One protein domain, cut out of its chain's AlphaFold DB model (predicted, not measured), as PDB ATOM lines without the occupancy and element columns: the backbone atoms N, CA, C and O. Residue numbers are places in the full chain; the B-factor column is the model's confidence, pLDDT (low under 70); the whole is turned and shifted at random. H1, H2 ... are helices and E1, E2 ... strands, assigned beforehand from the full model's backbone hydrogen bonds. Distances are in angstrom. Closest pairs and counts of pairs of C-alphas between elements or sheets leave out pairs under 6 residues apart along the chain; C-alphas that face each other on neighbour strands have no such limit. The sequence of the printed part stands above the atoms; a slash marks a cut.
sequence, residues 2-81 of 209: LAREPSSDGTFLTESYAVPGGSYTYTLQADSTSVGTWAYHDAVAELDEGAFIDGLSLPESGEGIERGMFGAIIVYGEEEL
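What this domain is: This is residues 2 to 81 of the 209 residues of an uncharacterized protein of Candidatus Poseidoniales archaeon (UniProt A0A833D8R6). There is little regular structure: a narrow two-stranded ribbon, E1 and E2, has the short helix H1 near one end, and long loops, residues 2 to 35 and 42 to 62, make wide excursions from it. The printed part has 80 residues, 16 of them in named elements, in the order E1, H1, E2; the class is mixed. It is only just loose, close to compact, with a radius of gyration of the C-alphas of 14.3 A and spans of 45 by 34 by 23 A.

How they stand to each other: E1, residues 36 to 41, and E2, residues 70 to 75, are antiparallel neighbours at 153 degrees; N 36 and O 75 are within hydrogen-bond range at 2.9 A, N 71 and O 40 at 2.8 A. The closest C-alphas of E1 and H1, residues 63 to 66, are those of His 41 and Ile 65, 6.1 A apart. H1 is too short for an O i to N i+4 pair; its one O i to N i+3 pair is within range. Residues 3 to 4 pair antiparallel with 28 to 29.

Where its parts are: E1 spans 16.8 A from C-alpha 36 at (-111.248, -39.051, 52.374), H1 5.0 A, and E2 16.7 A to C-alpha 75 at (-111.419, -43.718, 54.720).

The domain as a whole: The C-alphas farthest apart, of Glu 49 and Glu 79, are 45.8 A apart. The printed part has no cut. E1 to H1 is a long link, H1 to E2 a tight one. Residues 45 to 61 have pLDDT under 70.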
ATOM      1  N   LEU A   2    -105.705 -45.302  48.056       83.50
ATOM      2  CA  LEU A   2    -105.548 -46.615  48.684       83.50
ATOM      3  C   LEU A   2    -104.384 -47.376  48.042       83.50
ATOM      4  O   LEU A   2    -104.411 -47.660  46.840       83.50
ATOM      5  N   ALA A   3    -103.363 -47.683  48.840       81.62
ATOM      6  CA  ALA A   3    -102.230 -48.472  48.387       81.62
ATOM      7  C   ALA A   3    -102.675 -49.918  48.136       81.62
ATOM      8  O   ALA A   3    -103.459 -50.488  48.900       81.62
ATOM      9  N   ARG A   4    -102.179 -50.505  47.046       82.88
ATOM     10  CA  ARG A   4    -102.519 -51.865  46.623       82.88
ATOM     11  C   ARG A   4    -101.345 -52.518  45.911       82.88
ATOM     12  O   ARG A   4    -100.630 -51.867  45.153       82.88
ATOM     13  N   GLU A   5    -101.172 -53.807  46.167       87.81
ATOM     14  CA  GLU A   5    -100.278 -54.660  45.385       87.81
ATOM     15  C   GLU A   5    -100.902 -54.950  44.008       87.81
ATOM     16  O   GLU A   5    -102.129 -54.892  43.881       87.81
ATOM     17  N   PRO A   6    -100.113 -55.332  42.985       85.44
ATOM     18  CA  PRO A   6    -100.647 -55.686  41.664       85.44
ATOM     19  C   PRO A   6    -101.748 -56.760  41.710       85.44
ATOM     20  O   PRO A   6    -102.716 -56.695  40.968       85.44
ATOM     21  N   SER A   7    -101.668 -57.711  42.648       89.12
ATOM     22  CA  SER A   7    -102.706 -58.733  42.876       89.12
ATOM     23  C   SER A   7    -103.982 -58.194  43.536       89.12
ATOM     24  O   SER A   7    -104.797 -58.950  44.053       89.12
ATOM     25  N   SER A   8    -104.133 -56.886  43.679       91.31
ATOM     26  CA  SER A   8    -105.334 -56.257  44.220       91.31
ATOM     27  C   SER A   8    -105.672 -54.974  43.468       91.31
ATOM     28  O   SER A   8    -106.389 -54.132  44.003       91.31
ATOM     29  N   ASP A   9    -105.154 -54.814  42.247       86.50
ATOM     30  CA  ASP A   9    -105.399 -53.620  41.444       86.50
ATOM     31  C   ASP A   9    -106.723 -53.631  40.673       86.50
ATOM     32  O   ASP A   9    -107.146 -52.564  40.239       86.50
ATOM     33  N   GLY A  10    -107.402 -54.779  40.589       87.50
ATOM     34  CA  GLY A  10    -108.732 -54.900  39.991       87.50
ATOM     35  C   GLY A  10    -108.732 -55.056  38.476       87.50
ATOM     36  O   GLY A  10    -109.798 -54.976  37.879       87.50
ATOM     37  N   THR A  11    -107.573 -55.240  37.841       82.50
ATOM     38  CA  THR A  11    -107.456 -55.162  36.380       82.50
ATOM     39  C   THR A  11    -107.359 -56.529  35.711       82.50
ATOM     40  O   THR A  11    -106.899 -57.525  36.284       82.50
ATOM     41  N   PHE A  12    -107.738 -56.569  34.432       80.69
ATOM     42  CA  PHE A  12    -107.547 -57.750  33.593       80.69
ATOM     43  C   PHE A  12    -106.058 -58.112  33.432       80.69
ATOM     44  O   PHE A  12    -105.711 -59.292  33.426       80.69
ATOM     45  N   LEU A  13    -105.168 -57.110  33.350       80.31
ATOM     46  CA  LEU A  13    -103.730 -57.303  33.106       80.31
ATOM     47  C   LEU A  13    -103.010 -58.091  34.207       80.31
ATOM     48  O   LEU A  13    -102.039 -58.791  33.919       80.31
ATOM     49  N   THR A  14    -103.454 -57.963  35.454       83.62
ATOM     50  CA  THR A  14    -102.855 -58.647  36.610       83.62
ATOM     51  C   THR A  14    -103.631 -59.884  37.041       83.62
ATOM     52  O   THR A  14    -103.299 -60.486  38.062       83.62
ATOM     53  N   GLU A  15    -104.663 -60.265  36.281       85.94
ATOM     54  CA  GLU A  15    -105.590 -61.344  36.632       85.94
ATOM     55  C   GLU A  15    -106.225 -61.152  38.026       85.94
ATOM     56  O   GLU A  15    -106.554 -62.119  38.719       85.94
ATOM     57  N   SER A  16    -106.400 -59.897  38.458       89.00
ATOM     58  CA  SER A  16    -106.968 -59.565  39.766       89.00
ATOM     59  C   SER A  16    -108.468 -59.294  39.674       89.00
ATOM     60  O   SER A  16    -108.955 -58.196  39.936       89.00
ATOM     61  N   TYR A  17    -109.226 -60.320  39.286       88.69
ATOM     62  CA  TYR A  17    -110.673 -60.223  39.097       88.69
ATOM     63  C   TYR A  17    -111.431 -61.495  39.465       88.69
ATOM     64  O   TYR A  17    -110.894 -62.605  39.486       88.69
ATOM     65  N   ALA A  18    -112.722 -61.332  39.755       89.94
ATOM     66  CA  ALA A  18    -113.632 -62.450  39.947       89.94
ATOM     67  C   ALA A  18    -114.246 -62.864  38.601       89.94
ATOM     68  O   ALA A  18    -114.898 -62.069  37.932       89.94
ATOM     69  N   VAL A  19    -114.081 -64.131  38.215       88.38
ATOM     70  CA  VAL A  19    -114.827 -64.709  37.084       88.38
ATOM     71  C   VAL A  19    -116.305 -64.912  37.451       88.38
ATOM     72  O   VAL A  19    -116.615 -65.077  38.636       88.38
ATOM     73  N   PRO A  20    -117.232 -64.989  36.476       87.12
ATOM     74  CA  PRO A  20    -118.632 -65.297  36.750       87.12
ATOM     75  C   PRO A  20    -118.808 -66.568  37.595       87.12
ATOM     76  O   PRO A  20    -118.321 -67.643  37.245       87.12
ATOM     77  N   GLY A  21    -119.510 -66.443  38.724       93.56
ATOM     78  CA  GLY A  21    -119.718 -67.531  39.689       93.56
ATOM     79  C   GLY A  21    -118.518 -67.839  40.594       93.56
ATOM     80  O   GLY A  21    -118.623 -68.709  41.459       93.56
ATOM     81  N   GLY A  22    -117.396 -67.144  40.412       93.56
ATOM     82  CA  GLY A  22    -116.228 -67.193  41.282       93.56
ATOM     83  C   GLY A  22    -116.227 -66.087  42.338       93.56
ATOM     84  O   GLY A  22    -117.154 -65.290  42.454       93.56
ATOM     85  N   SER A  23    -115.145 -66.046  43.111       95.12
ATOM     86  CA  SER A  23    -114.873 -65.006  44.103       95.12
ATOM     87  C   SER A  23    -113.409 -64.598  44.035       95.12
ATOM     88  O   SER A  23    -112.548 -65.457  43.844       95.12
ATOM     89  N   TYR A  24    -113.136 -63.320  44.272       94.12
ATOM     90  CA  TYR A  24    -111.790 -62.774  44.414       94.12
ATOM     91  C   TYR A  24    -111.724 -61.912  45.676       94.12
ATOM     92  O   TYR A  24    -112.725 -61.303  46.055       94.12
ATOM     93  N   THR A  25    -110.562 -61.862  46.325       95.19
ATOM     94  CA  THR A  25    -110.348 -61.046  47.526       95.19
ATOM     95  C   THR A  25    -109.284 -59.997  47.247       95.19
ATOM     96  O   THR A  25    -108.129 -60.336  47.002       95.19
ATOM     97  N   TYR A  26    -109.671 -58.730  47.356       93.56
ATOM     98  CA  TYR A  26    -108.768 -57.586  47.273       93.56
ATOM     99  C   TYR A  26    -108.251 -57.212  48.658       93.56
ATOM    100  O   TYR A  26    -109.018 -57.167  49.620       93.56
ATOM    101  N   THR A  27    -106.954 -56.921  48.762       93.94
ATOM    102  CA  THR A  27    -106.353 -56.349  49.972       93.94
ATOM    103  C   THR A  27    -105.896 -54.929  49.674       93.94
ATOM    104  O   THR A  27    -105.012 -54.716  48.847       93.94
ATOM    105  N   LEU A  28    -106.506 -53.964  50.359       92.44
ATOM    106  CA  LEU A  28    -106.186 -52.544  50.248       92.44
ATOM    107  C   LEU A  28    -105.551 -52.072  51.555       92.44
ATOM    108  O   LEU A  28    -105.984 -52.471  52.637       92.44
ATOM    109  N   GLN A  29    -104.545 -51.209  51.455       92.12
ATOM    110  CA  GLN A  29    -103.918 -50.572  52.603       92.12
ATOM    111  C   GLN A  29    -104.250 -49.079  52.612       92.12
ATOM    112  O   GLN A  29    -103.964 -48.354  51.657       92.12
ATOM    113  N   ALA A  30    -104.850 -48.634  53.713       91.94
ATOM    114  CA  ALA A  30    -105.087 -47.230  54.004       91.94
ATOM    115  C   ALA A  30    -104.106 -46.752  55.080       91.94
ATOM    116  O   ALA A  30    -103.788 -47.481  56.021       91.94
ATOM    117  N   ASP A  31    -103.647 -45.516  54.939       90.31
ATOM    118  CA  ASP A  31    -102.870 -44.786  55.937       90.31
ATOM    119  C   ASP A  31    -103.445 -43.372  56.127       90.31
ATOM    120  O   ASP A  31    -104.476 -43.023  55.549       90.31
ATOM    121  N   SER A  32    -102.778 -42.530  56.917       89.94
ATOM    122  CA  SER A  32    -103.227 -41.152  57.153       89.94
ATOM    123  C   SER A  32    -103.280 -40.286  55.887       89.94
ATOM    124  O   SER A  32    -104.002 -39.295  55.865       89.94
ATOM    125  N   THR A  33    -102.574 -40.654  54.812       89.31
ATOM    126  CA  THR A  33    -102.648 -39.976  53.502       89.31
ATOM    127  C   THR A  33    -103.801 -40.489  52.631       89.31
ATOM    128  O   THR A  33    -104.047 -39.986  51.533       89.31
ATOM    129  N   SER A  34    -104.508 -41.513  53.108       91.12
ATOM    130  CA  SER A  34    -105.651 -42.124  52.438       91.12
ATOM    131  C   SER A  34    -106.994 -41.585  52.929       91.12
ATOM    132  O   SER A  34    -107.997 -41.931  52.319       91.12
ATOM    133  N   VAL A  35    -107.036 -40.766  53.985       90.44
ATOM    134  CA  VAL A  35    -108.280 -40.193  54.533       90.44
ATOM    135  C   VAL A  35    -109.044 -39.412  53.457       90.44
ATOM    136  O   VAL A  35    -108.457 -38.597  52.743       90.44
ATOM    137  N   GLY A  36    -110.346 -39.675  53.341       88.31
ATOM    138  CA  GLY A  36    -111.248 -39.051  52.374       88.31
ATOM    139  C   GLY A  36    -112.148 -40.043  51.632       88.31
ATOM    140  O   GLY A  36    -112.247 -41.223  51.979       88.31
ATOM    141  N   THR A  37    -112.807 -39.535  50.593       89.25
ATOM    142  CA  THR A  37    -113.657 -40.300  49.671       89.25
ATOM    143  C   THR A  37    -112.849 -40.748  48.458       89.25
ATOM    144  O   THR A  37    -112.098 -39.956  47.900       89.25
ATOM    145  N   TRP A  38    -113.030 -41.994  48.023       87.75
ATOM    146  CA  TRP A  38    -112.429 -42.554  46.811       87.75
ATOM    147  C   TRP A  38    -113.497 -43.259  45.982       87.75
ATOM    148  O   TRP A  38    -114.323 -43.983  46.536       87.75
ATOM    149  N   ALA A  39    -113.460 -43.105  44.662       87.31
ATOM    150  CA  ALA A  39    -114.261 -43.931  43.767       87.31
ATOM    151  C   ALA A  39    -113.636 -45.329  43.609       87.31
ATOM    152  O   ALA A  39    -112.412 -45.478  43.613       87.31
ATOM    153  N   TYR A  40    -114.475 -46.349  43.439       88.56
ATOM    154  CA  TYR A  40    -114.072 -47.645  42.892       88.56
ATOM    155  C   TYR A  40    -115.056 -48.062  41.802       88.56
ATOM    156  O   TYR A  40    -116.224 -47.679  41.843       88.56
ATOM    157  N   HIS A  41    -114.598 -48.866  40.852       88.38
ATOM    158  CA  HIS A  41    -115.445 -49.445  39.818       88.38
ATOM    159  C   HIS A  41    -114.892 -50.787  39.350       88.38
ATOM    160  O   HIS A  41    -113.766 -51.160  39.685       88.38
ATOM    161  N   ASP A  42    -115.708 -51.516  38.597       88.00
ATOM    162  CA  ASP A  42    -115.222 -52.652  37.831       88.00
ATOM    163  C   ASP A  42    -114.372 -52.153  36.659       88.00
ATOM    164  O   ASP A  42    -114.844 -51.398  35.808       88.00
ATOM    165  N   ALA A  43    -113.104 -52.551  36.656       83.19
ATOM    166  CA  ALA A  43    -112.123 -52.220  35.624       83.19
ATOM    167  C   ALA A  43    -111.929 -53.378  34.623       83.19
ATOM    168  O   ALA A  43    -111.067 -53.311  33.740       83.19
ATOM    169  N   VAL A  44    -112.691 -54.466  34.789       77.38
ATOM    170  CA  VAL A  44    -112.497 -55.749  34.116       77.38
ATOM    171  C   VAL A  44    -113.411 -55.831  32.899       77.38
ATOM    172  O   VAL A  44    -114.440 -56.498  32.909       77.38
ATOM    173  N   ALA A  45    -112.996 -55.206  31.804       64.88
ATOM    174  CA  ALA A  45    -113.590 -55.477  30.501       64.88
ATOM    175  C   ALA A  45    -112.522 -55.561  29.407       64.88
ATOM    176  O   ALA A  45    -111.320 -55.446  29.678       64.88
ATOM    177  N   GLU A  46    -112.962 -55.863  28.184       54.56
ATOM    178  CA  GLU A  46    -112.103 -55.804  27.003       54.56
ATOM    179  C   GLU A  46    -111.456 -54.412  26.960       54.56
ATOM    180  O   GLU A  46    -112.131 -53.406  27.171       54.56
ATOM    181  N   LEU A  47    -110.130 -54.352  26.801       54.75
ATOM    182  CA  LEU A  47    -109.435 -53.070  26.691       54.75
ATOM    183  C   LEU A  47    -110.032 -52.333  25.494       54.75
ATOM    184  O   LEU A  47    -109.974 -52.859  24.379       54.75
ATOM    185  N   ASP A  48    -110.587 -51.145  25.726       51.75
ATOM    186  CA  ASP A  48    -111.098 -50.312  24.646       51.75
ATOM    187  C   ASP A  48    -110.001 -50.124  23.585       51.75
ATOM    188  O   ASP A  48    -108.825 -49.908  23.898       51.75
ATOM    189  N   GLU A  49    -110.364 -50.196  22.298       48.16
ATOM    190  CA  GLU A  49    -109.408 -49.955  21.203       48.16
ATOM    191  C   GLU A  49    -108.894 -48.492  21.187       48.16
ATOM    192  O   GLU A  49    -107.950 -48.169  20.458       48.16
ATOM    193  N   GLY A  50    -109.495 -47.604  21.994       50.81
ATOM    194  CA  GLY A  50    -109.148 -46.193  22.162       50.81
ATOM    195  C   GLY A  50    -108.690 -45.844  23.583       50.81
ATOM    196  O   GLY A  50    -108.996 -46.530  24.550       50.81
ATOM    197  N   ALA A  51    -107.929 -44.755  23.715       47.44
ATOM    198  CA  ALA A  51    -107.486 -44.264  25.018       47.44
ATOM    199  C   ALA A  51    -108.671 -43.687  25.814       47.44
ATOM    200  O   ALA A  51    -109.387 -42.830  25.301       47.44
ATOM    201  N   PHE A  52    -108.830 -44.128  27.065       48.03
ATOM    202  CA  PHE A  52    -109.873 -43.672  27.995       48.03
ATOM    203  C   PHE A  52    -109.829 -42.148  28.250       48.03
ATOM    204  O   PHE A  52    -110.856 -41.505  28.431       48.03
ATOM    205  N   ILE A  53    -108.636 -41.544  28.184       51.53
ATOM    206  CA  ILE A  53    -108.415 -40.092  28.088       51.53
ATOM    207  C   ILE A  53    -107.460 -39.854  26.907       51.53
ATOM    208  O   ILE A  53    -106.504 -40.610  26.737       51.53
ATOM    209  N   ASP A  54    -107.669 -38.809  26.094       48.97
ATOM    210  CA  ASP A  54    -106.784 -38.505  24.955       48.97
ATOM    211  C   ASP A  54    -105.318 -38.356  25.413       48.97
ATOM    212  O   ASP A  54    -104.972 -37.487  26.217       48.97
ATOM    213  N   GLY A  55    -104.449 -39.252  24.935       45.22
ATOM    214  CA  GLY A  55    -103.039 -39.332  25.332       45.22
ATOM    215  C   GLY A  55    -102.724 -40.178  26.577       45.22
ATOM    216  O   GLY A  55    -101.544 -40.319  26.907       45.22
ATOM    217  N   LEU A  56    -103.720 -40.783  27.235       41.62
ATOM    218  CA  LEU A  56    -103.553 -41.687  28.376       41.62
ATOM    219  C   LEU A  56    -104.333 -42.991  28.134       41.62
ATOM    220  O   LEU A  56    -105.542 -43.065  28.338       41.62
ATOM    221  N   SER A  57    -103.637 -44.050  27.705       43.91
ATOM    222  CA  SER A  57    -104.218 -45.396  27.700       43.91
ATOM    223  C   SER A  57    -104.236 -45.915  29.137       43.91
ATOM    224  O   SER A  57    -103.205 -46.372  29.643       43.91
ATOM    225  N   LEU A  58    -105.374 -45.811  29.816       50.06
ATOM    226  CA  LEU A  58    -105.560 -46.545  31.059       50.06
ATOM    227  C   LEU A  58    -105.786 -48.019  30.691       50.06
ATOM    228  O   LEU A  58    -106.559 -48.306  29.780       50.06
ATOM    229  N   PRO A  59    -105.081 -48.970  31.321       51.19
ATOM    230  CA  PRO A  59    -105.277 -50.397  31.086       51.19
ATOM    231  C   PRO A  59    -106.534 -50.923  31.803       51.19
ATOM    232  O   PRO A  59    -106.521 -52.004  32.391       51.19
ATOM    233  N   GLU A  60    -107.595 -50.127  31.809       57.53
ATOM    234  CA  GLU A  60    -108.860 -50.384  32.482       57.53
ATOM    235  C   GLU A  60    -109.995 -50.033  31.527       57.53
ATOM    236  O   GLU A  60    -109.864 -49.121  30.710       57.53
ATOM    237  N   SER A  61    -111.083 -50.793  31.595       68.12
ATOM    238  CA  SER A  61    -112.263 -50.513  30.787       68.12
ATOM    239  C   SER A  61    -113.216 -49.578  31.528       68.12
ATOM    240  O   SER A  61    -113.447 -49.740  32.730       68.12
ATOM    241  N   GLY A  62    -113.807 -48.635  30.789       74.12
ATOM    242  CA  GLY A  62    -114.929 -47.818  31.256       74.12
ATOM    243  C   GLY A  62    -116.264 -48.565  31.293       74.12
ATOM    244  O   GLY A  62    -117.193 -48.114  31.961       74.12
ATOM    245  N   GLU A  63    -116.368 -49.726  30.641       79.88
ATOM    246  CA  GLU A  63    -117.634 -50.444  30.454       79.88
ATOM    247  C   GLU A  63    -118.297 -50.808  31.792       79.88
ATOM    248  O   GLU A  63    -119.521 -50.733  31.939       79.88
ATOM    249  N   GLY A  64    -117.498 -51.165  32.803       84.75
ATOM    250  CA  GLY A  64    -117.999 -51.443  34.145       84.75
ATOM    251  C   GLY A  64    -118.735 -50.243  34.743       84.75
ATOM    252  O   GLY A  64    -119.839 -50.396  35.271       84.75
ATOM    253  N   ILE A  65    -118.179 -49.037  34.590       85.69
ATOM    254  CA  ILE A  65    -118.805 -47.787  35.034       85.69
ATOM    255  C   ILE A  65    -120.098 -47.538  34.260       85.69
ATOM    256  O   ILE A  65    -121.149 -47.336  34.870       85.69
ATOM    257  N   GLU A  66    -120.031 -47.595  32.929       84.75
ATOM    258  CA  GLU A  66    -121.163 -47.325  32.037       84.75
ATOM    259  C   GLU A  66    -122.352 -48.243  32.338       84.75
ATOM    260  O   GLU A  66    -123.506 -47.831  32.253       84.75
ATOM    261  N   ARG A  67    -122.086 -49.485  32.756       87.06
ATOM    262  CA  ARG A  67    -123.110 -50.471  33.130       87.06
ATOM    263  C   ARG A  67    -123.517 -50.430  34.606       87.06
ATOM    264  O   ARG A  67    -124.373 -51.218  35.014       87.06
ATOM    265  N   GLY A  68    -122.963 -49.511  35.395       88.88
ATOM    266  CA  GLY A  68    -123.390 -49.240  36.769       88.88
ATOM    267  C   GLY A  68    -122.580 -49.932  37.870       88.88
ATOM    268  O   GLY A  68    -123.022 -49.953  39.019       88.88
ATOM    269  N   MET A  69    -121.424 -50.519  37.556       90.88
ATOM    270  CA  MET A  69    -120.542 -51.169  38.529       90.88
ATOM    271  C   MET A  69    -119.526 -50.179  39.098       90.88
ATOM    272  O   MET A  69    -118.347 -50.203  38.758       90.88
ATOM    273  N   PHE A  70    -119.993 -49.317  39.996       90.00
ATOM    274  CA  PHE A  70    -119.175 -48.332  40.698       90.00
ATOM    275  C   PHE A  70    -119.642 -48.132  42.142       90.00
ATOM    276  O   PHE A  70    -120.746 -48.522  42.528       90.00
ATOM    277  N   GLY A  71    -118.811 -47.481  42.949       91.25
ATOM    278  CA  GLY A  71    -119.159 -47.083  44.302       91.25
ATOM    279  C   GLY A  71    -118.106 -46.199  44.959       91.25
ATOM    280  O   GLY A  71    -117.188 -45.694  44.315       91.25
ATOM    281  N   ALA A  72    -118.258 -46.023  46.271       91.81
ATOM    282  CA  ALA A  72    -117.378 -45.218  47.106       91.81
ATOM    283  C   ALA A  72    -116.642 -46.080  48.141       91.81
ATOM    284  O   ALA A  72    -117.256 -46.932  48.787       91.81
ATOM    285  N   ILE A  73    -115.355 -45.811  48.357       92.00
ATOM    286  CA  ILE A  73    -114.623 -46.204  49.562       92.00
ATOM    287  C   ILE A  73    -114.389 -44.942  50.383       92.00
ATOM    288  O   ILE A  73    -113.838 -43.962  49.887       92.00
ATOM    289  N   ILE A  74    -114.790 -44.980  51.650       92.75
ATOM    290  CA  ILE A  74    -114.578 -43.884  52.592       92.75
ATOM    291  C   ILE A  74    -113.528 -44.322  53.602       92.75
ATOM    292  O   ILE A  74    -113.688 -45.345  54.271       92.75
ATOM    293  N   VAL A  75    -112.458 -43.542  53.708       92.62
ATOM    294  CA  VAL A  75    -111.419 -43.718  54.720       92.62
ATOM    295  C   VAL A  75    -111.544 -42.581  55.717       92.62
ATOM    296  O   VAL A  75    -111.348 -41.420  55.364       92.62
ATOM    297  N   TYR A  76    -111.850 -42.922  56.960       92.88
ATOM    298  CA  TYR A  76    -111.912 -41.961  58.053       92.88
ATOM    299  C   TYR A  76    -110.546 -41.814  58.716       92.88
ATOM    300  O   TYR A  76    -109.782 -42.780  58.817       92.88
ATOM    301  N   GLY A  77    -110.251 -40.601  59.166       91.38
ATOM    302  CA  GLY A  77    -109.125 -40.327  60.045       91.38
ATOM    303  C   GLY A  77    -109.314 -40.933  61.436       91.38
ATOM    304  O   GLY A  77    -110.402 -41.367  61.820       91.38
ATOM    305  N   GLU A  78    -108.231 -40.939  62.214       87.81
ATOM    306  CA  GLU A  78    -108.328 -41.237  63.643       87.81
ATOM    307  C   GLU A  78    -109.277 -40.222  64.304       87.81
ATOM    308  O   GLU A  78    -109.203 -39.030  64.017       87.81
ATOM    309  N   GLU A  79    -110.177 -40.702  65.169       90.50
ATOM    310  CA  GLU A  79    -111.181 -39.897  65.898       90.50
ATOM    311  C   GLU A  79    -112.318 -39.282  65.053       90.50
ATOM    312  O   GLU A  79    -113.210 -38.648  65.614       90.50
ATOM    313  N   GLU A  80    -112.366 -39.506  63.734       92.94
ATOM    314  CA  GLU A  80    -113.493 -39.051  62.897       92.94
ATOM    315  C   GLU A  80    -114.745 -39.928  63.027       92.94
ATOM    316  O   GLU A  80    -115.806 -39.569  62.510       92.94
ATOM    317  N   LEU A  81    -114.622 -41.070  63.705       95.00
ATOM    318  CA  LEU A  81    -115.714 -41.979  64.017       95.00
ATOM    319  C   LEU A  81    -115.890 -42.102  65.530       95.00
ATOM    320  O   LEU A  81    -114.909 -42.148  66.279       95.00
TER     321      LEU A  81